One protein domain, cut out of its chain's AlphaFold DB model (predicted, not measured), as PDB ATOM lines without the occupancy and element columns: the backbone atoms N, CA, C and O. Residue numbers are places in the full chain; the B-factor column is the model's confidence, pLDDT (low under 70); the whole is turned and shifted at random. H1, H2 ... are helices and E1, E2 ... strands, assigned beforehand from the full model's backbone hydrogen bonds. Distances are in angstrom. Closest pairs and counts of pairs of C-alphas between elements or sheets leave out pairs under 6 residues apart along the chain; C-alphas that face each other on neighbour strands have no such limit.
ATOM      1  N   LEU A  31       8.674  17.604 -12.625       77.44
ATOM      2  CA  LEU A  31       8.354  16.183 -12.535       77.44
ATOM      3  C   LEU A  31       9.434  15.309 -13.189       77.44
ATOM      4  O   LEU A  31       9.275  14.090 -13.226       77.44
ATOM      5  N   SER A  32      10.513  15.894 -13.719       79.31
ATOM      6  CA  SER A  32      11.551  15.161 -14.459       79.31
ATOM      7  C   SER A  32      12.260  14.102 -13.607       79.31
ATOM      8  O   SER A  32      12.642  13.043 -14.112       79.31
ATOM      9  N   HIS A  33      12.375  14.352 -12.303       85.69
ATOM     10  CA  HIS A  33      13.024  13.467 -11.340       85.69
ATOM     11  C   HIS A  33      12.052  12.570 -10.552       85.69
ATOM     12  O   HIS A  33      12.478  11.781  -9.702       85.69
ATOM     13  N   ALA A  34      10.752  12.648 -10.841       91.81
ATOM     14  CA  ALA A  34       9.741  11.817 -10.205       91.81
ATOM     15  C   ALA A  34       9.644  10.450 -10.900       91.81
ATOM     16  O   ALA A  34       9.358  10.345 -12.093       91.81
ATOM     17  N   GLY A  35       9.869   9.377 -10.142       94.19
ATOM     18  CA  GLY A  35       9.715   8.005 -10.616       94.19
ATOM     19  C   GLY A  35       8.410   7.397 -10.122       94.19
ATOM     20  O   GLY A  35       8.122   7.445  -8.933       94.19
ATOM     21  N   VAL A  36       7.644   6.764 -11.009       96.50
ATOM     22  CA  VAL A  36       6.452   6.000 -10.624       96.50
ATOM     23  C   VAL A  36       6.641   4.545 -11.027       96.50
ATOM     24  O   VAL A  36       7.113   4.245 -12.123       96.50
ATOM     25  N   SER A  37       6.290   3.619 -10.141       97.19
ATOM     26  CA  SER A  37       6.365   2.190 -10.424       97.19
ATOM     27  C   SER A  37       5.187   1.427  -9.841       97.19
ATOM     28  O   SER A  37       4.576   1.849  -8.860       97.19
ATOM     29  N   ILE A  38       4.868   0.305 -10.478       97.50
ATOM     30  CA  ILE A  38       3.798  -0.600 -10.078       97.50
ATOM     31  C   ILE A  38       4.318  -2.026  -9.947       97.50
ATOM     32  O   ILE A  38       5.126  -2.503 -10.754       97.50
ATOM     33  N   ARG A  39       3.833  -2.724  -8.921       96.88
ATOM     34  CA  ARG A  39       4.115  -4.139  -8.653       96.88
ATOM     35  C   ARG A  39       2.845  -4.809  -8.138       96.88
ATOM     36  O   ARG A  39       2.026  -4.158  -7.504       96.88
ATOM     37  N   PHE A  40       2.669  -6.104  -8.384       96.00
ATOM     38  CA  PHE A  40       1.577  -6.843  -7.742       96.00
ATOM     39  C   PHE A  40       1.751  -6.813  -6.225       96.00
ATOM     40  O   PHE A  40       2.857  -7.061  -5.746       96.00
ATOM     41  N   TYR A  41       0.674  -6.504  -5.502       93.00
ATOM     42  CA  TYR A  41       0.672  -6.570  -4.043       93.00
ATOM     43  C   TYR A  41       0.669  -8.035  -3.591       93.00
ATOM     44  O   TYR A  41       1.594  -8.489  -2.923       93.00
ATOM     45  N   ASP A  42      -0.309  -8.799  -4.071       88.12
ATOM     46  CA  ASP A  42      -0.442 -10.236  -3.877       88.12
ATOM     47  C   ASP A  42      -0.709 -10.924  -5.222       88.12
ATOM     48  O   ASP A  42      -1.692 -10.657  -5.909       88.12
ATOM     49  N   ARG A  43       0.193 -11.819  -5.643       86.19
ATOM     50  CA  ARG A  43       0.013 -12.576  -6.890       86.19
ATOM     51  C   ARG A  43      -0.915 -13.756  -6.641       86.19
ATOM     52  O   ARG A  43      -0.491 -14.774  -6.101       86.19
ATOM     53  N   THR A  44      -2.165 -13.617  -7.060       86.75
ATOM     54  CA  THR A  44      -3.177 -14.676  -7.001       86.75
ATOM     55  C   THR A  44      -3.662 -15.037  -8.403       86.75
ATOM     56  O   THR A  44      -3.236 -14.454  -9.402       86.75
ATOM     57  N   MET A  45      -4.518 -16.056  -8.502       87.94
ATOM     58  CA  MET A  45      -5.182 -16.368  -9.764       87.94
ATOM     59  C   MET A  45      -6.292 -15.346 -10.007       87.94
ATOM     60  O   MET A  45      -7.237 -15.238  -9.223       87.94
ATOM     61  N   TYR A  46      -6.173 -14.600 -11.099       91.62
ATOM     62  CA  TYR A  46      -7.150 -13.590 -11.478       91.62
ATOM     63  C   TYR A  46      -8.115 -14.129 -12.531       91.62
ATOM     64  O   TYR A  46      -7.712 -14.810 -13.476       91.62
ATOM     65  N   TYR A  47      -9.385 -13.776 -12.376       90.31
ATOM     66  CA  TYR A  47     -10.482 -14.168 -13.251       90.31
ATOM     67  C   TYR A  47     -11.190 -12.929 -13.818       90.31
ATOM     68  O   TYR A  47     -11.105 -11.845 -13.223       90.31
ATOM     69  N   PRO A  48     -11.896 -13.058 -14.954       87.94
ATOM     70  CA  PRO A  48     -12.634 -11.958 -15.540       87.94
ATOM     71  C   PRO A  48     -13.838 -11.618 -14.665       87.94
ATOM     72  O   PRO A  48     -14.430 -12.500 -14.041       87.94
ATOM     73  N   ASN A  49     -14.233 -10.348 -14.697       74.81
ATOM     74  CA  ASN A  49     -15.351  -9.778 -13.945       74.81
ATOM     75  C   ASN A  49     -15.185  -9.810 -12.409       74.81
ATOM     76  O   ASN A  49     -14.270 -10.415 -11.858       74.81
ATOM     77  N   GLU A  50     -16.050  -9.053 -11.730       70.75
ATOM     78  CA  GLU A  50     -16.168  -8.932 -10.269       70.75
ATOM     79  C   GLU A  50     -14.921  -8.441  -9.504       70.75
ATOM     80  O   GLU A  50     -14.041  -9.200  -9.098       70.75
ATOM     81  N   ALA A  51     -14.897  -7.138  -9.217       73.12
ATOM     82  CA  ALA A  51     -13.881  -6.508  -8.369       73.12
ATOM     83  C   ALA A  51     -13.946  -6.948  -6.894       73.12
ATOM     84  O   ALA A  51     -12.927  -6.939  -6.214       73.12
ATOM     85  N   LYS A  52     -15.134  -7.325  -6.395       78.88
ATOM     86  CA  LYS A  52     -15.361  -7.618  -4.968       78.88
ATOM     87  C   LYS A  52     -14.875  -9.001  -4.541       78.88
ATOM     88  O   LYS A  52     -14.385  -9.155  -3.430       78.88
ATOM     89  N   THR A  53     -15.054 -10.005  -5.393       82.50
ATOM     90  CA  THR A  53     -14.741 -11.412  -5.094       82.50
ATOM     91  C   THR A  53     -13.329 -11.788  -5.537       82.50
ATOM     92  O   THR A  53     -12.694 -12.637  -4.917       82.50
ATOM     93  N   ASN A  54     -12.813 -11.133  -6.579       89.62
ATOM     94  CA  ASN A  54     -11.471 -11.352  -7.102       89.62
ATOM     95  C   ASN A  54     -10.799 -10.006  -7.433       89.62
ATOM     96  O   ASN A  54     -10.721  -9.641  -8.608       89.62
ATOM     97  N   PRO A  55     -10.359  -9.231  -6.428       92.88
ATOM     98  CA  PRO A  55      -9.652  -7.977  -6.664       92.88
ATOM     99  C   PRO A  55      -8.274  -8.222  -7.289       92.88
ATOM    100  O   PRO A  55      -7.680  -9.289  -7.141       92.88
ATOM    101  N   ILE A  56      -7.756  -7.210  -7.984       94.44
ATOM    102  CA  ILE A  56      -6.394  -7.213  -8.527       94.44
ATOM    103  C   ILE A  56      -5.645  -6.070  -7.857       94.44
ATOM    104  O   ILE A  56      -5.689  -4.935  -8.334       94.44
ATOM    105  N   TYR A  57      -4.984  -6.360  -6.739       95.94
ATOM    106  CA  TYR A  57      -4.263  -5.345  -5.987       95.94
ATOM    107  C   TYR A  57      -2.864  -5.100  -6.549       95.94
ATOM    108  O   TYR A  57      -2.050  -6.009  -6.749       95.94
ATOM    109  N   VAL A  58      -2.569  -3.826  -6.774       96.50
ATOM    110  CA  VAL A  58      -1.275  -3.346  -7.240       96.50
ATOM    111  C   VAL A  58      -0.724  -2.370  -6.216       96.50
ATOM    112  O   VAL A  58      -1.383  -1.412  -5.824       96.50
ATOM    113  N   HIS A  59       0.508  -2.630  -5.798       97.31
ATOM    114  CA  HIS A  59       1.314  -1.721  -5.012       97.31
ATOM    115  C   HIS A  59       1.915  -0.660  -5.933       97.31
ATOM    116  O   HIS A  59       2.653  -0.973  -6.875       97.31
ATOM    117  N   ILE A  60       1.577   0.590  -5.660       97.50
ATOM    118  CA  ILE A  60       2.021   1.766  -6.393       97.50
ATOM    119  C   ILE A  60       3.068   2.468  -5.546       97.50
ATOM    120  O   ILE A  60       2.837   2.711  -4.364       97.50
ATOM    121  N   THR A  61       4.189   2.825  -6.161       97.81
ATOM    122  CA  THR A  61       5.276   3.558  -5.512       97.81
ATOM    123  C   THR A  61       5.614   4.797  -6.327       97.81
ATOM    124  O   THR A  61       5.903   4.698  -7.521       97.81
ATOM    125  N   ILE A  62       5.583   5.953  -5.670       96.69
ATOM    126  CA  ILE A  62       6.012   7.250  -6.191       96.69
ATOM    127  C   ILE A  62       7.294   7.616  -5.446       96.69
ATOM    128  O   ILE A  62       7.284   7.720  -4.225       96.69
ATOM    129  N   ALA A  63       8.392   7.780  -6.173       96.44
ATOM    130  CA  ALA A  63       9.722   7.996  -5.625       96.44
ATOM    131  C   ALA A  63      10.286   9.334  -6.100       96.44
ATOM    132  O   ALA A  63      10.251   9.634  -7.299       96.44
ATOM    133  N   ASN A  64      10.859  10.102  -5.177       96.00
ATOM    134  CA  ASN A  64      11.648  11.271  -5.521       96.00
ATOM    135  C   ASN A  64      13.109  10.865  -5.751       96.00
ATOM    136  O   ASN A  64      13.834  10.537  -4.814       96.00
ATOM    137  N   ARG A  65      13.549  10.883  -7.012       94.31
ATOM    138  CA  ARG A  65      14.938  10.566  -7.389       94.31
ATOM    139  C   ARG A  65      15.797  11.814  -7.587       94.31
ATOM    140  O   ARG A  65      16.943  11.694  -8.017       94.31
ATOM    141  N   GLY A  66      15.231  12.993  -7.350       92.38
ATOM    142  CA  GLY A  66      15.898  14.277  -7.498       92.38
ATOM    143  C   GLY A  66      16.421  14.814  -6.166       92.38
ATOM    144  O   GLY A  66      16.132  14.254  -5.109       92.38
ATOM    145  N   PRO A  67      17.200  15.906  -6.216       92.38
ATOM    146  CA  PRO A  67      17.674  16.603  -5.023       92.38
ATOM    147  C   PRO A  67      16.641  17.583  -4.435       92.38
ATOM    148  O   PRO A  67      16.793  17.996  -3.290       92.38
ATOM    149  N   GLU A  68      15.620  17.977  -5.202       92.25
ATOM    150  CA  GLU A  68      14.589  18.936  -4.782       92.25
ATOM    151  C   GLU A  68      13.360  18.236  -4.195       92.25
ATOM    152  O   GLU A  68      13.042  17.112  -4.579       92.25
ATOM    153  N   THR A  69      12.638  18.907  -3.294       92.62
ATOM    154  CA  THR A  69      11.390  18.387  -2.718       92.62
ATOM    155  C   THR A  69      10.313  18.237  -3.797       92.62
ATOM    156  O   THR A  69       9.822  19.223  -4.353       92.62
ATOM    157  N   LEU A  70       9.871  17.005  -4.048       93.44
ATOM    158  CA  LEU A  70       8.786  16.701  -4.974       93.44
ATOM    159  C   LEU A  70       7.436  16.922  -4.285       93.44
ATOM    160  O   LEU A  70       7.140  16.290  -3.271       93.44
ATOM    161  N   ARG A  71       6.585  17.778  -4.856       93.69
ATOM    162  CA  ARG A  71       5.234  18.048  -4.339       93.69
ATOM    163  C   ARG A  71       4.164  17.580  -5.310       93.69
ATOM    164  O   ARG A  71       4.236  17.878  -6.498       93.69
ATOM    165  N   PHE A  72       3.152  16.880  -4.813       94.12
ATOM    166  CA  PHE A  72       2.009  16.470  -5.628       94.12
ATOM    167  C   PHE A  72       0.716  16.397  -4.822       94.12
ATOM    168  O   PHE A  72       0.718  16.170  -3.611       94.12
ATOM    169  N   LYS A  73      -0.403  16.534  -5.529       94.88
ATOM    170  CA  LYS A  73      -1.754  16.384  -4.997       94.88
ATOM    171  C   LYS A  73      -2.206  14.944  -5.110       94.88
ATOM    172  O   LYS A  73      -2.192  14.342  -6.185       94.88
ATOM    173  N   LEU A  74      -2.687  14.408  -4.000       96.06
ATOM    174  CA  LEU A  74      -3.244  13.069  -3.938       96.06
ATOM    175  C   LEU A  74      -4.689  13.138  -3.435       96.06
ATOM    176  O   LEU A  74      -4.940  13.403  -2.260       96.06
ATOM    177  N   ALA A  75      -5.645  12.924  -4.340       96.25
ATOM    178  CA  ALA A  75      -7.073  12.955  -4.042       96.25
ATOM    179  C   ALA A  75      -7.462  11.821  -3.097       96.25
ATOM    180  O   ALA A  75      -7.016  10.691  -3.298       96.25
ATOM    181  N   ASP A  76      -8.318  12.091  -2.108       94.06
ATOM    182  CA  ASP A  76      -8.828  11.057  -1.197       94.06
ATOM    183  C   ASP A  76      -9.503   9.929  -1.991       94.06
ATOM    184  O   ASP A  76      -9.245   8.753  -1.747       94.06
ATOM    185  N   ASN A  77     -10.283  10.292  -3.018       94.06
ATOM    186  CA  ASN A  77     -10.697   9.358  -4.056       94.06
ATOM    187  C   ASN A  77      -9.635   9.289  -5.166       94.06
ATOM    188  O   ASN A  77      -9.523  10.166  -6.027       94.06
ATOM    189  N   ARG A  78      -8.882   8.191  -5.169       94.81
ATOM    190  CA  ARG A  78      -7.712   7.966  -6.026       94.81
ATOM    191  C   ARG A  78      -8.048   7.834  -7.511       94.81
ATOM    192  O   ARG A  78      -7.155   7.978  -8.347       94.81
ATOM    193  N   LEU A  79      -9.327   7.682  -7.863       94.50
ATOM    194  CA  LEU A  79      -9.829   7.766  -9.241       94.50
ATOM    195  C   LEU A  79      -9.492   9.109  -9.914       94.50
ATOM    196  O   LEU A  79      -9.438   9.183 -11.142       94.50
ATOM    197  N   PHE A  80      -9.231  10.164  -9.135       94.50
ATOM    198  CA  PHE A  80      -8.814  11.475  -9.640       94.50
ATOM    199  C   PHE A  80      -7.302  11.693  -9.659       94.50
ATOM    200  O   PHE A  80      -6.859  12.678 -10.229       94.50
ATOM    201  N   SER A  81      -6.499  10.807  -9.074       95.12
ATOM    202  CA  SER A  81      -5.032  10.927  -9.098       95.12
ATOM    203  C   SER A  81      -4.369   9.899 -10.004       95.12
ATOM    204  O   SER A  81      -3.214  10.072 -10.374       95.12
ATOM    205  N   LEU A  82      -5.074   8.827 -10.364       95.19
ATOM    206  CA  LEU A  82      -4.503   7.686 -11.075       95.19
ATOM    207  C   LEU A  82      -5.435   7.225 -12.187       95.19
ATOM    208  O   LEU A  82      -6.655   7.349 -12.086       95.19
ATOM    209  N   SER A  83      -4.866   6.642 -13.230       95.56
ATOM    210  CA  SER A  83      -5.584   5.852 -14.223       95.56
ATOM    211  C   SER A  83      -4.746   4.648 -14.605       95.56
ATOM    212  O   SER A  83      -3.523   4.723 -14.631       95.56
ATOM    213  N   PHE A  84      -5.398   3.551 -14.962       96.69
ATOM    214  CA  PHE A  84      -4.717   2.413 -15.559       96.69
ATOM    215  C   PHE A  84      -5.046   2.332 -17.044       96.69
ATOM    216  O   PHE A  84      -6.147   2.678 -17.476       96.69
ATOM    217  N   ARG A  85      -4.078   1.864 -17.822       95.94
ATOM    218  CA  ARG A  85      -4.240   1.457 -19.213       95.94
ATOM    219  C   ARG A  85      -3.773   0.021 -19.308       95.94
ATOM    220  O   ARG A  85      -2.679  -0.300 -18.856       95.94
ATOM    221  N   ALA A  86      -4.594  -0.836 -19.885       96.19
ATOM    222  CA  ALA A  86      -4.192  -2.195 -20.188       96.19
ATOM    223  C   ALA A  86      -4.356  -2.442 -21.679       96.19
ATOM    224  O   ALA A  86      -5.316  -1.957 -22.280       96.19
ATOM    225  N   PHE A  87      -3.421  -3.190 -22.249       96.06
ATOM    226  CA  PHE A  87      -3.436  -3.585 -23.651       96.06
ATOM    227  C   PHE A  87      -3.415  -5.103 -23.752       96.06
ATOM    228  O   PHE A  87      -2.683  -5.762 -23.011       96.06
ATOM    229  N   ASP A  88      -4.211  -5.664 -24.654       93.62
ATOM    230  CA  ASP A  88      -4.104  -7.079 -25.002       93.62
ATOM    231  C   ASP A  88      -2.848  -7.351 -25.862       93.62
ATOM    232  O   ASP A  88      -2.104  -6.447 -26.254       93.62
ATOM    233  N   VAL A  89      -2.609  -8.621 -26.192       92.38
ATOM    234  CA  VAL A  89      -1.512  -9.031 -27.093       92.38
ATOM    235  C   VAL A  89      -1.663  -8.511 -28.529       92.38
ATOM    236  O   VAL A  89      -0.700  -8.524 -29.289       92.38
ATOM    237  N   LYS A  90      -2.862  -8.059 -28.905       93.56
ATOM    238  CA  LYS A  90      -3.177  -7.442 -30.198       93.56
ATOM    239  C   LYS A  90      -3.070  -5.911 -30.136       93.56
ATOM    240  O   LYS A  90      -3.394  -5.248 -31.116       93.56
ATOM    241  N   ASN A  91      -2.591  -5.363 -29.015       92.00
ATOM    242  CA  ASN A  91      -2.474  -3.936 -28.739       92.00
ATOM    243  C   ASN A  91      -3.819  -3.175 -28.717       92.00
ATOM    244  O   ASN A  91      -3.854  -1.958 -28.903       92.00
ATOM    245  N   ASN A  92      -4.928  -3.864 -28.456       94.25
ATOM    246  CA  ASN A  92      -6.214  -3.234 -28.181       94.25
ATOM    247  C   ASN A  92      -6.249  -2.765 -26.728       94.25
ATOM    248  O   ASN A  92      -5.971  -3.537 -25.807       94.25
ATOM    249  N   GLN A  93      -6.615  -1.503 -26.521       94.50
ATOM    250  CA  GLN A  93      -6.769  -0.944 -25.185       94.50
ATOM    251  C   GLN A  93      -8.073  -1.427 -24.542       94.50
ATOM    252  O   GLN A  93      -9.133  -1.414 -25.170       94.50
ATOM    253  N   LEU A  94      -8.001  -1.802 -23.267       94.75
ATOM    254  CA  LEU A  94      -9.174  -2.204 -22.504       94.75
ATOM    255  C   LEU A  94     -10.061  -0.998 -22.171       94.75
ATOM    256  O   LEU A  94      -9.548   0.087 -21.871       94.75
ATOM    257  N   PRO A  95     -11.393  -1.188 -22.171       95.00
ATOM    258  CA  PRO A  95     -12.321  -0.156 -21.751       95.00
ATOM    259  C   PRO A  95     -12.165   0.166 -20.260       95.00
ATOM    260  O   PRO A  95     -11.842  -0.690 -19.430       95.00
ATOM    261  N   LEU A  96     -12.425   1.429 -19.930       94.94
ATOM    262  CA  LEU A  96     -12.472   1.918 -18.556       94.94
ATOM    263  C   LEU A  96     -13.694   1.351 -17.820       94.94
ATOM    264  O   LEU A  96     -14.710   1.027 -18.434       94.94
ATOM    265  N   SER A  97     -13.601   1.249 -16.498       94.25
ATOM    266  CA  SER A  97     -14.729   0.859 -15.650       94.25
ATOM    267  C   SER A  97     -15.817   1.941 -15.617       94.25
ATOM    268  O   SER A  97     -15.552   3.143 -15.712       94.25
ATOM    269  N   GLU A  98     -17.064   1.518 -15.412       92.69
ATOM    270  CA  GLU A  98     -18.195   2.441 -15.252       92.69
ATOM    271  C   GLU A  98     -18.034   3.327 -14.010       92.69
ATOM    272  O   GLU A  98     -18.340   4.516 -14.058       92.69
ATOM    273  N   SER A  99     -17.483   2.785 -12.918       90.62
ATOM    274  CA  SER A  99     -17.192   3.531 -11.687       90.62
ATOM    275  C   SER A  99     -16.233   4.695 -11.926       90.62
ATOM    276  O   SER A  99     -16.468   5.791 -11.418       90.62
ATOM    277  N   LEU A 100     -15.178   4.485 -12.722       93.31
ATOM    278  CA  LEU A 100     -14.215   5.528 -13.070       93.31
ATOM    279  C   LEU A 100     -14.860   6.614 -13.932       93.31
ATOM    280  O   LEU A 100     -14.653   7.802 -13.676       93.31
ATOM    281  N   ILE A 101     -15.631   6.209 -14.947       93.44
ATOM    282  CA  ILE A 101     -16.320   7.137 -15.850       93.44
ATOM    283  C   ILE A 101     -17.274   8.009 -15.038       93.44
ATOM    284  O   ILE A 101     -17.116   9.226 -15.034       93.44
ATOM    285  N   LEU A 102     -18.186   7.390 -14.281       93.69
ATOM    286  CA  LEU A 102     -19.166   8.098 -13.459       93.69
ATOM    287  C   LEU A 102     -18.492   9.046 -12.470       93.69
ATOM    288  O   LEU A 102     -18.875  10.211 -12.394       93.69
ATOM    289  N   ALA A 103     -17.458   8.586 -11.758       91.75
ATOM    290  CA  ALA A 103     -16.743   9.424 -10.802       91.75
ATOM    291  C   ALA A 103     -16.165  10.684 -11.460       91.75
ATOM    292  O   ALA A 103     -16.247  11.757 -10.875       91.75
ATOM    293  N   ARG A 104     -15.615  10.580 -12.676       91.81
ATOM    294  CA  ARG A 104     -14.981  11.710 -13.376       91.81
ATOM    295  C   ARG A 104     -15.953  12.593 -14.157       91.81
ATOM    296  O   ARG A 104     -15.609  13.737 -14.443       91.81
ATOM    297  N   THR A 105     -17.123  12.082 -14.531       92.25
ATOM    298  CA  THR A 105     -18.146  12.854 -15.256       92.25
ATOM    299  C   THR A 105     -19.136  13.551 -14.330       92.25
ATOM    300  O   THR A 105     -19.726  14.558 -14.714       92.25
ATOM    301  N   THR A 106     -19.334  13.033 -13.116       93.31
ATOM    302  CA  THR A 106     -20.228  13.641 -12.131       93.31
ATOM    303  C   THR A 106     -19.593  14.892 -11.533       93.31
ATOM    304  O   THR A 106     -18.452  14.868 -11.074       93.31
ATOM    305  N   SER A 107     -20.353  15.988 -11.498       90.75
ATOM    306  CA  SER A 107     -19.925  17.223 -10.840       90.75
ATOM    307  C   SER A 107     -19.904  17.031  -9.326       90.75
ATOM    308  O   SER A 107     -20.953  16.894  -8.695       90.75
ATOM    309  N   GLN A 108     -18.707  16.995  -8.746       89.25
ATOM    310  CA  GLN A 108     -18.504  16.850  -7.308       89.25
ATOM    311  C   GLN A 108     -17.206  17.525  -6.864       89.25
ATOM    312  O   GLN A 108     -16.246  17.632  -7.630       89.25
ATOM    313  N   THR A 109     -17.164  17.963  -5.609       91.94
ATOM    314  CA  THR A 109     -15.934  18.469  -4.995       91.94
ATOM    315  C   THR A 109     -14.976  17.311  -4.730       91.94
ATOM    316  O   THR A 109     -15.358  16.301  -4.142       91.94
ATOM    317  N   VAL A 110     -13.718  17.467  -5.145       91.94
ATOM    318  CA  VAL A 110     -12.661  16.473  -4.927       91.94
ATOM    319  C   VAL A 110     -11.732  16.971  -3.830       91.94
ATOM    320  O   VAL A 110     -11.007  17.948  -4.015       91.94
ATOM    321  N   PHE A 111     -11.752  16.289  -2.688       95.31
ATOM    322  CA  PHE A 111     -10.799  16.525  -1.608       95.31
ATOM    323  C   PHE A 111      -9.461  15.862  -1.934       95.31
ATOM    324  O   PHE A 111      -9.415  14.756  -2.484       95.31
ATOM    325  N   TYR A 112      -8.369  16.546  -1.612       96.06
ATOM    326  CA  TYR A 112      -7.014  16.070  -1.849       96.06
ATOM    327  C   TYR A 112      -6.078  16.517  -0.738       96.06
ATOM    328  O   TYR A 112      -6.377  17.431   0.031       96.06
ATOM    329  N   ARG A 113      -4.929  15.851  -0.680       95.50
ATOM    330  CA  ARG A 113      -3.825  16.184   0.215       95.50
ATOM    331  C   ARG A 113      -2.624  16.586  -0.613       95.50
ATOM    332  O   ARG A 113      -2.365  15.966  -1.644       95.50
ATOM    333  N   ASP A 114      -1.891  17.573  -0.122       94.69
ATOM    334  CA  ASP A 114      -0.569  17.895  -0.642       94.69
ATOM    335  C   ASP A 114       0.454  16.991   0.040       94.69
ATOM    336  O   ASP A 114       0.583  16.984   1.266       94.69
ATOM    337  N   ILE A 115       1.159  16.201  -0.764       95.06
ATOM    338  CA  ILE A 115       2.250  15.340  -0.320       95.06
ATOM    339  C   ILE A 115       3.558  15.995  -0.752       95.06
ATOM    340  O   ILE A 115       3.701  16.391  -1.909       95.06
ATOM    341  N   ALA A 116       4.500  16.104   0.181       95.12
ATOM    342  CA  ALA A 116       5.870  16.519  -0.078       95.12
ATOM    343  C   ALA A 116       6.789  15.324   0.182       95.12
ATOM    344  O   ALA A 116       6.703  14.720   1.248       95.12
ATOM    345  N   LEU A 117       7.613  14.981  -0.807       95.50
ATOM    346  CA  LEU A 117       8.653  13.965  -0.706       95.50
ATOM    347  C   LEU A 117      10.014  14.631  -0.823       95.50
ATOM    348  O   LEU A 117      10.321  15.253  -1.842       95.50
ATOM    349  N   GLU A 118      10.837  14.475   0.202       95.62
ATOM    350  CA  GLU A 118      12.224  14.912   0.181       95.62
ATOM    351  C   GLU A 118      13.084  14.006  -0.709       95.62
ATOM    352  O   GLU A 118      12.630  12.988  -1.248       95.62
ATOM    353  N   ALA A 119      14.333  14.411  -0.929       94.88
ATOM    354  CA  ALA A 119      15.257  13.695  -1.800       94.88
ATOM    355  C   ALA A 119      15.453  12.238  -1.340       94.88
ATOM    356  O   ALA A 119      15.882  11.977  -0.215       94.88
ATOM    357  N   GLY A 120      15.168  11.285  -2.229       94.00
ATOM    358  CA  GLY A 120      15.278   9.851  -1.954       94.00
ATOM    359  C   GLY A 120      14.083   9.232  -1.224       94.00
ATOM    360  O   GLY A 120      14.095   8.023  -0.995       94.00
ATOM    361  N   GLU A 121      13.053  10.007  -0.871       97.19
ATOM    362  CA  GLU A 121      11.850   9.466  -0.235       97.19
ATOM    363  C   GLU A 121      10.898   8.807  -1.241       97.19
ATOM    364  O   GLU A 121      10.797   9.190  -2.413       97.19
ATOM    365  N   GLU A 122      10.152   7.815  -0.753       96.94
ATOM    366  CA  GLU A 122       9.146   7.098  -1.528       96.94
ATOM    367  C   GLU A 122       7.810   7.058  -0.782       96.94
ATOM    368  O   GLU A 122       7.739   6.731   0.402       96.94
ATOM    369  N   TYR A 123       6.725   7.330  -1.503       96.69
ATOM    370  CA  TYR A 123       5.362   7.131  -1.034       96.69
ATOM    371  C   TYR A 123       4.750   5.920  -1.719       96.69
ATOM    372  O   TYR A 123       4.788   5.809  -2.948       96.69
ATOM    373  N   SER A 124       4.149   5.027  -0.938       96.69
ATOM    374  CA  SER A 124       3.542   3.812  -1.468       96.69
ATOM    375  C   SER A 124       2.152   3.545  -0.913       96.69
ATOM    376  O   SER A 124       1.858   3.845   0.242       96.69
ATOM    377  N   PHE A 125       1.293   2.974  -1.751       96.56
ATOM    378  CA  PHE A 125      -0.069   2.584  -1.398       96.56
ATOM    379  C   PHE A 125      -0.581   1.503  -2.358       96.56
ATOM    380  O   PHE A 125       0.066   1.184  -3.356       96.56
ATOM    381  N   VAL A 126      -1.731   0.911  -2.040       96.62
ATOM    382  CA  VAL A 126      -2.305  -0.215  -2.785       96.62
ATOM    383  C   VAL A 126      -3.635   0.195  -3.396       96.62
ATOM    384  O   VAL A 126      -4.467   0.777  -2.708       96.62
ATOM    385  N   GLU A 127      -3.841  -0.150  -4.664       96.06
ATOM    386  CA  GLU A 127      -5.091   0.093  -5.391       96.06
ATOM    387  C   GLU A 127      -5.576  -1.164  -6.105       96.06
ATOM    388  O   GLU A 127      -4.783  -2.022  -6.498       96.06
ATOM    389  N   ASN A 128      -6.890  -1.258  -6.307       95.56
ATOM    390  CA  ASN A 128      -7.504  -2.333  -7.075       95.56
ATOM    391  C   ASN A 128      -7.667  -1.928  -8.545       95.56
ATOM    392  O   ASN A 128      -8.442  -1.036  -8.878       95.56
ATOM    393  N   VAL A 129      -7.003  -2.637  -9.456       95.25
ATOM    394  CA  VAL A 129      -7.028  -2.336 -10.899       95.25
ATOM    395  C   VAL A 129      -8.431  -2.482 -11.501       95.25
ATOM    396  O   VAL A 129      -8.790  -1.738 -12.418       95.25
ATOM    397  N   LYS A 130      -9.253  -3.403 -10.978       93.56
ATOM    398  CA  LYS A 130     -10.625  -3.628 -11.472       93.56
ATOM    399  C   LYS A 130     -11.561  -2.439 -11.220       93.56
ATOM    400  O   LYS A 130     -12.584  -2.335 -11.890       93.56
ATOM    401  N   ASP A 131     -11.193  -1.517 -10.331       94.06
ATOM    402  CA  ASP A 131     -11.966  -0.293 -10.105       94.06
ATOM    403  C   ASP A 131     -11.753   0.739 -11.224       94.06
ATOM    404  O   ASP A 131     -12.555   1.663 -11.358       94.06
ATOM    405  N   TYR A 132     -10.728   0.551 -12.068       95.38
ATOM    406  CA  TYR A 132     -10.350   1.445 -13.170       95.38
ATOM    407  C   TYR A 132     -10.599   0.840 -14.557       95.38
ATOM    408  O   TYR A 132     -10.866   1.575 -15.507       95.38
ATOM    409  N   LEU A 133     -10.493  -0.485 -14.690       95.06
ATOM    410  CA  LEU A 133     -10.536  -1.192 -15.970       95.06
ATOM    411  C   LEU A 133     -11.592  -2.293 -15.980       95.06
ATOM    412  O   LEU A 133     -11.743  -3.045 -15.017       95.06
ATOM    413  N   GLN A 134     -12.273  -2.444 -17.116       93.44
ATOM    414  CA  GLN A 134     -13.259  -3.497 -17.315       93.44
ATOM    415  C   GLN A 134     -12.630  -4.708 -18.022       93.44
ATOM    416  O   GLN A 134     -12.439  -4.720 -19.237       93.44
ATOM    417  N   ILE A 135     -12.331  -5.753 -17.247       92.50
ATOM    418  CA  ILE A 135     -11.701  -6.995 -17.722       92.50
ATOM    419  C   ILE A 135     -12.771  -8.085 -17.874       92.50
ATOM    420  O   ILE A 135     -13.181  -8.691 -16.883       92.50
ATOM    421  N   LYS A 136     -13.224  -8.326 -19.112       90.75
ATOM    422  CA  LYS A 136     -14.286  -9.307 -19.425       90.75
ATOM    423  C   LYS A 136     -13.771 -10.638 -19.957       90.75
ATOM    424  O   LYS A 136     -14.435 -11.657 -19.786       90.75
ATOM    425  N   GLU A 137     -12.614 -10.628 -20.605       90.44
ATOM    426  CA  GLU A 137     -12.085 -11.783 -21.321       90.44
ATOM    427  C   GLU A 137     -10.866 -12.374 -20.598       90.44
ATOM    428  O   GLU A 137     -10.099 -11.641 -19.967       90.44
ATOM    429  N   PRO A 138     -10.675 -13.701 -20.656       92.62
ATOM    430  CA  PRO A 138      -9.449 -14.325 -20.190       92.62
ATOM    431  C   PRO A 138      -8.340 -14.153 -21.232       92.62
ATOM    432  O   PRO A 138      -8.418 -14.696 -22.333       92.62
ATOM    433  N   ALA A 139      -7.302 -13.400 -20.882       92.94
ATOM    434  CA  ALA A 139      -6.134 -13.181 -21.725       92.94
ATOM    435  C   ALA A 139      -4.934 -12.699 -20.895       92.94
ATOM    436  O   ALA A 139      -5.030 -12.453 -19.690       92.94
ATOM    437  N   ILE A 140      -3.793 -12.546 -21.567       94.56
ATOM    438  CA  ILE A 140      -2.633 -11.835 -21.030       94.56
ATOM    439  C   ILE A 140      -2.750 -10.362 -21.426       94.56
ATOM    440  O   ILE A 140      -2.909 -10.042 -22.607       94.56
ATOM    441  N   TYR A 141      -2.634  -9.482 -20.437       95.88
ATOM    442  CA  TYR A 141      -2.699  -8.037 -20.584       95.88
ATOM    443  C   TYR A 141      -1.401  -7.375 -20.128       95.88
ATOM    444  O   TYR A 141      -0.754  -7.804 -19.175       95.88
ATOM    445  N   TYR A 142      -1.038  -6.283 -20.787       96.56
ATOM    446  CA  TYR A 142       0.054  -5.407 -20.389       96.56
ATOM    447  C   TYR A 142      -0.517  -4.179 -19.697       96.56
ATOM    448  O   TYR A 142      -1.103  -3.318 -20.349       96.56
ATOM    449  N   LEU A 143      -0.365  -4.127 -18.380       96.81
ATOM    450  CA  LEU A 143      -0.862  -3.065 -17.523       96.81
ATOM    451  C   LEU A 143       0.182  -1.956 -17.375       96.81
ATOM    452  O   LEU A 143       1.342  -2.213 -17.066       96.81
ATOM    453  N   GLU A 144      -0.258  -0.719 -17.530       96.88
ATOM    454  CA  GLU A 144       0.489   0.496 -17.236       96.88
ATOM    455  C   GLU A 144      -0.382   1.406 -16.375       96.88
ATOM    456  O   GLU A 144      -1.597   1.496 -16.565       96.88
ATOM    457  N   MET A 145       0.234   2.108 -15.437       96.50
ATOM    458  CA  MET A 145      -0.421   3.146 -14.647       96.50
ATOM    459  C   MET A 145       0.050   4.537 -15.075       96.50
ATOM    460  O   MET A 145       1.244   4.745 -15.309       96.50
ATOM    461  N   GLU A 146      -0.906   5.459 -15.161       95.44
ATOM    462  CA  GLU A 146      -0.735   6.895 -15.356       95.44
ATOM    463  C   GLU A 146      -1.066   7.624 -14.046       95.44
ATOM    464  O   GLU A 146      -2.190   7.544 -13.545       95.44
ATOM    465  N   PHE A 147      -0.097   8.351 -13.499       96.12
ATOM    466  CA  PHE A 147      -0.262   9.174 -12.305       96.12
ATOM    467  C   PHE A 147      -0.408  10.646 -12.693       96.12
ATOM    468  O   PHE A 147       0.346  11.129 -13.534       96.12
ATOM    469  N   PHE A 148      -1.347  11.354 -12.062       94.94
ATOM    470  CA  PHE A 148      -1.643  12.771 -12.286       94.94
ATOM    471  C   PHE A 148      -1.295  13.588 -11.031       94.94
ATOM    472  O   PHE A 148      -2.115  13.667 -10.111       94.94
ATOM    473  N   PRO A 149      -0.111  14.228 -10.988       93.25
ATOM    474  CA  PRO A 149       0.351  14.976  -9.817       93.25
ATOM    475  C   PRO A 149      -0.524  16.183  -9.463       93.25
ATOM    476  O   PRO A 149      -0.560  16.593  -8.312       93.25
ATOM    477  N   GLU A 150      -1.246  16.742 -10.437       92.06
ATOM    478  CA  GLU A 150      -2.126  17.912 -10.274       92.06
ATOM    479  C   GLU A 150      -3.616  17.563 -10.389       92.06
ATOM    480  O   GLU A 150      -4.444  18.409 -10.747       92.06
ATOM    481  N   LEU A 151      -3.948  16.308 -10.064       91.88
ATOM    482  CA  LEU A 151      -5.251  15.684 -10.279       91.88
ATOM    483  C   LEU A 151      -5.626  15.581 -11.767       91.88
ATOM    484  O   LEU A 151      -5.130  16.291 -12.643       91.88
ATOM    485  N   TYR A 152      -6.522  14.651 -12.067       91.00
ATOM    486  CA  TYR A 152      -7.002  14.400 -13.413       91.00
ATOM    487  C   TYR A 152      -7.776  15.611 -13.940       91.00
ATOM    488  O   TYR A 152      -8.744  16.070 -13.330       91.00
ATOM    489  N   LYS A 153      -7.367  16.089 -15.118       88.06
ATOM    490  CA  LYS A 153      -8.039  17.143 -15.879       88.06
ATOM    491  C   LYS A 153      -8.209  16.672 -17.326       88.06
ATOM    492  O   LYS A 153      -7.235  16.189 -17.900       88.06
ATOM    493  N   PRO A 154      -9.388  16.837 -17.952       80.38
ATOM    494  CA  PRO A 154      -9.624  16.324 -19.305       80.38
ATOM    495  C   PRO A 154      -8.748  16.962 -20.393       80.38
ATOM    496  O   PRO A 154      -8.448  16.316 -21.390       80.38
ATOM    497  N   VAL A 155      -8.365  18.233 -20.225       77.81
ATOM    498  CA  VAL A 155      -7.770  19.048 -21.302       77.81
ATOM    499  C   VAL A 155      -6.242  19.133 -21.211       77.81
ATOM    500  O   VAL A 155      -5.570  19.231 -22.232       77.81
ATOM    501  N   SER A 156      -5.673  19.097 -20.004       67.56
ATOM    502  CA  SER A 156      -4.249  19.386 -19.790       67.56
ATOM    503  C   SER A 156      -3.754  18.830 -18.454       67.56
ATOM    504  O   SER A 156      -3.520  19.562 -17.492       67.56
ATOM    505  N   ALA A 157      -3.609  17.508 -18.384       74.38
ATOM    506  CA  ALA A 157      -3.022  16.845 -17.227       74.38
ATOM    507  C   ALA A 157      -1.570  16.440 -17.520       74.38
ATOM    508  O   ALA A 157      -1.314  15.629 -18.415       74.38
ATOM    509  N   SER A 158      -0.622  16.984 -16.750       84.00
ATOM    510  CA  SER A 158       0.712  16.394 -16.647       84.00
ATOM    511  C   SER A 158       0.564  14.993 -16.061       84.00
ATOM    512  O   SER A 158      -0.182  14.780 -15.100       84.00
ATOM    513  N   LYS A 159       1.228  14.016 -16.680       90.88
ATOM    514  CA  LYS A 159       1.129  12.621 -16.266       90.88
ATOM    515  C   LYS A 159       2.483  11.944 -16.234       90.88
ATOM    516  O   LYS A 159       3.317  12.174 -17.107       90.88
ATOM    517  N   LEU A 160       2.660  11.079 -15.247       92.81
ATOM    518  CA  LEU A 160       3.810  10.199 -15.120       92.81
ATOM    519  C   LEU A 160       3.381   8.774 -15.434       92.81
ATOM    520  O   LEU A 160       2.353   8.304 -14.947       92.81
ATOM    521  N   LEU A 161       4.165   8.098 -16.265       94.75
ATOM    522  CA  LEU A 161       3.934   6.707 -16.619       94.75
ATOM    523  C   LEU A 161       4.786   5.805 -15.736       94.75
ATOM    524  O   LEU A 161       5.950   6.090 -15.462       94.75
ATOM    525  N   SER A 162       4.186   4.706 -15.309       96.44
ATOM    526  CA  SER A 162       4.885   3.635 -14.603       96.44
ATOM    527  C   SER A 162       5.518   2.626 -15.564       96.44
ATOM    528  O   SER A 162       5.363   2.697 -16.785       96.44
ATOM    529  N   ASN A 163       6.232   1.650 -15.003       96.12
ATOM    530  CA  ASN A 163       6.646   0.457 -15.733       96.12
ATOM    531  C   ASN A 163       5.439  -0.370 -16.209       96.12
ATOM    532  O   ASN A 163       4.356  -0.329 -15.632       96.12
ATOM    533  N   ARG A 164       5.670  -1.203 -17.225       95.81
ATOM    534  CA  ARG A 164       4.682  -2.159 -17.728       95.81
ATOM    535  C   ARG A 164       4.682  -3.434 -16.880       95.81
ATOM    536  O   ARG A 164       5.743  -3.994 -16.603       95.81
ATOM    537  N   LEU A 165       3.500  -3.894 -16.484       94.94
ATOM    538  CA  LEU A 165       3.279  -5.094 -15.682       94.94
ATOM    539  C   LEU A 165       2.461  -6.114 -16.481       94.94
ATOM    540  O   LEU A 165       1.398  -5.795 -17.003       94.94
ATOM    541  N   THR A 166       2.942  -7.350 -16.580       95.81
ATOM    542  CA  THR A 166       2.211  -8.429 -17.257       95.81
ATOM    543  C   THR A 166       1.164  -9.021 -16.320       95.81
ATOM    544  O   THR A 166       1.507  -9.561 -15.270       95.81
ATOM    545  N   LEU A 167      -0.104  -8.928 -16.706       93.88
ATOM    546  CA  LEU A 167      -1.266  -9.429 -15.979       93.88
ATOM    547  C   LEU A 167      -1.866 -10.619 -16.725       93.88
ATOM    548  O   LEU A 167      -2.316 -10.483 -17.857       93.88
ATOM    549  N   GLU A 168      -1.896 -11.781 -16.084       93.81
ATOM    550  CA  GLU A 168      -2.508 -12.983 -16.645       93.81
ATOM    551  C   GLU A 168      -3.899 -13.202 -16.042       93.81
ATOM    552  O   GLU A 168      -4.037 -13.373 -14.831       93.81
ATOM    553  N   ILE A 169      -4.924 -13.216 -16.896       92.81
ATOM    554  CA  ILE A 169      -6.308 -13.492 -16.510       92.81
ATOM    555  C   ILE A 169      -6.693 -14.872 -17.025       92.81
ATOM    556  O   ILE A 169      -6.687 -15.140 -18.228       92.81
ATOM    557  N   ARG A 170      -7.043 -15.762 -16.100       90.81
ATOM    558  CA  ARG A 170      -7.461 -17.131 -16.402       90.81
ATOM    559  C   ARG A 170      -8.953 -17.169 -16.715       90.81
ATOM    560  O   ARG A 170      -9.690 -16.357 -16.172       90.81
ATOM    561  N   PRO A 171      -9.438 -18.107 -17.544       87.00
ATOM    562  CA  PRO A 171     -10.874 -18.352 -17.655       87.00
ATOM    563  C   PRO A 171     -11.459 -18.671 -16.277       87.00
ATOM    564  O   PRO A 171     -10.803 -19.309 -15.450       87.00
ATOM    565  N   SER A 172     -12.677 -18.191 -16.011       79.81
ATOM    566  CA  SER A 172     -13.335 -18.477 -14.737       79.81
ATOM    567  C   SER A 172     -13.498 -19.995 -14.568       79.81
ATOM    568  O   SER A 172     -13.768 -20.684 -15.557       79.81
ATOM    569  N   PRO A 173     -13.370 -20.544 -13.346       72.56
ATOM    570  CA  PRO A 173     -13.426 -21.992 -13.130       72.56
ATOM    571  C   PRO A 173     -14.723 -22.612 -13.668       72.56
ATOM    572  O   PRO A 173     -14.699 -23.685 -14.269       72.56
ATOM    573  N   SER A 174     -15.841 -21.891 -13.542       67.12
ATOM    574  CA  SER A 174     -17.142 -22.287 -14.088       67.12
ATOM    575  C   SER A 174     -17.175 -22.296 -15.621       67.12
ATOM    576  O   SER A 174     -17.806 -23.169 -16.206       67.12
TER     577      SER A 174
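Overview. This is residues 31 to 174 of the 254 residues of an uncharacterized protein of Treponema parvum (UniProt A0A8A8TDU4). Two small three-stranded sheets, E1 E2 E6 and E4 E7 E8, make a sandwich only partly face to face, their strands crossed and coming closest where E1 meets E7 and E8. At one end of E2 and E6 the ribbon E3 E5 folds back to form a V with them, and the short helix H1 lies off to the side, on neither sheet. The 144 printed residues hold, along the chain, E1 E2 E3 E4 H1 E5 E6 E7 E8; the three sheets, ordered E1 - E2 - E6, E4 - E7 - E8 and E3 - E5, are antiparallel. The class is mostly strand, with under half of the residues, 61, in named elements. The whole is compact, with a radius of gyration of the C-alphas of 15.7 A and spans of 52 by 35 by 27 A.

Arrangement. E2, residues 57 to 64, is the inner strand between the edge strands E1, residues 34 to 40, and E6, residues 122 to 128. E1 and E2 form a hairpin, with N 37 and O 61 2.9 A apart, within hydrogen-bond range. E2 and E6 are antiparallel at 158 degrees, with N 60 and O 125 2.8 A apart. The sheet is strongly twisted, only just, its C-alphas up to 4.4 A off its best plane. Facing it in the sandwich, two sheets face to face with strands at 39 degrees, are E4, residues 82 to 88, E7, residues 140 to 147, and E8, residues 165 to 168. The facing parts are 9.3 A centre to centre. The closest C-alphas of E1 and E7 are those of Ile 38 and Met 145, 7.3 A apart. N 85 of E4 and O 144 of E7 are 2.8 A apart; E7 and E8 form a hairpin, with N 143 and O 165 2.8 A apart. E3, residues 70 to 75, and E5, residues 112 to 117, are antiparallel, with N 72 and O 115 3.0 A apart. The closest C-alphas of E2 and E3 are those of Asn 64 and Leu 70, 6.2 A apart. H1, residues 98 to 105, has every O i to N i+4 pair within hydrogen-bond range; it is apart from E7.

Along the chain. E1 begins at C-alpha 34, (9.741, 11.817, -10.205), and is 20.5 A long. E2 measures 23.0 A, E7 22.9 A, E4 20.3 A and E6 19.9 A. H1 begins at C-alpha 98, (-18.195, 2.441, -15.252). E8 ends at C-alpha 168, (-2.508, -12.983, -16.645).

Size, cuts and confidence. The two C-alphas farthest apart, those of Pro 67 and Ser 174, are 53.0 A apart. The printed part has no cut. The links E1 to E2, E6 to E7 and E7 to E8 are long. Mean pLDDT of the printed part is 92.1; residues 156 and 174 are under 70.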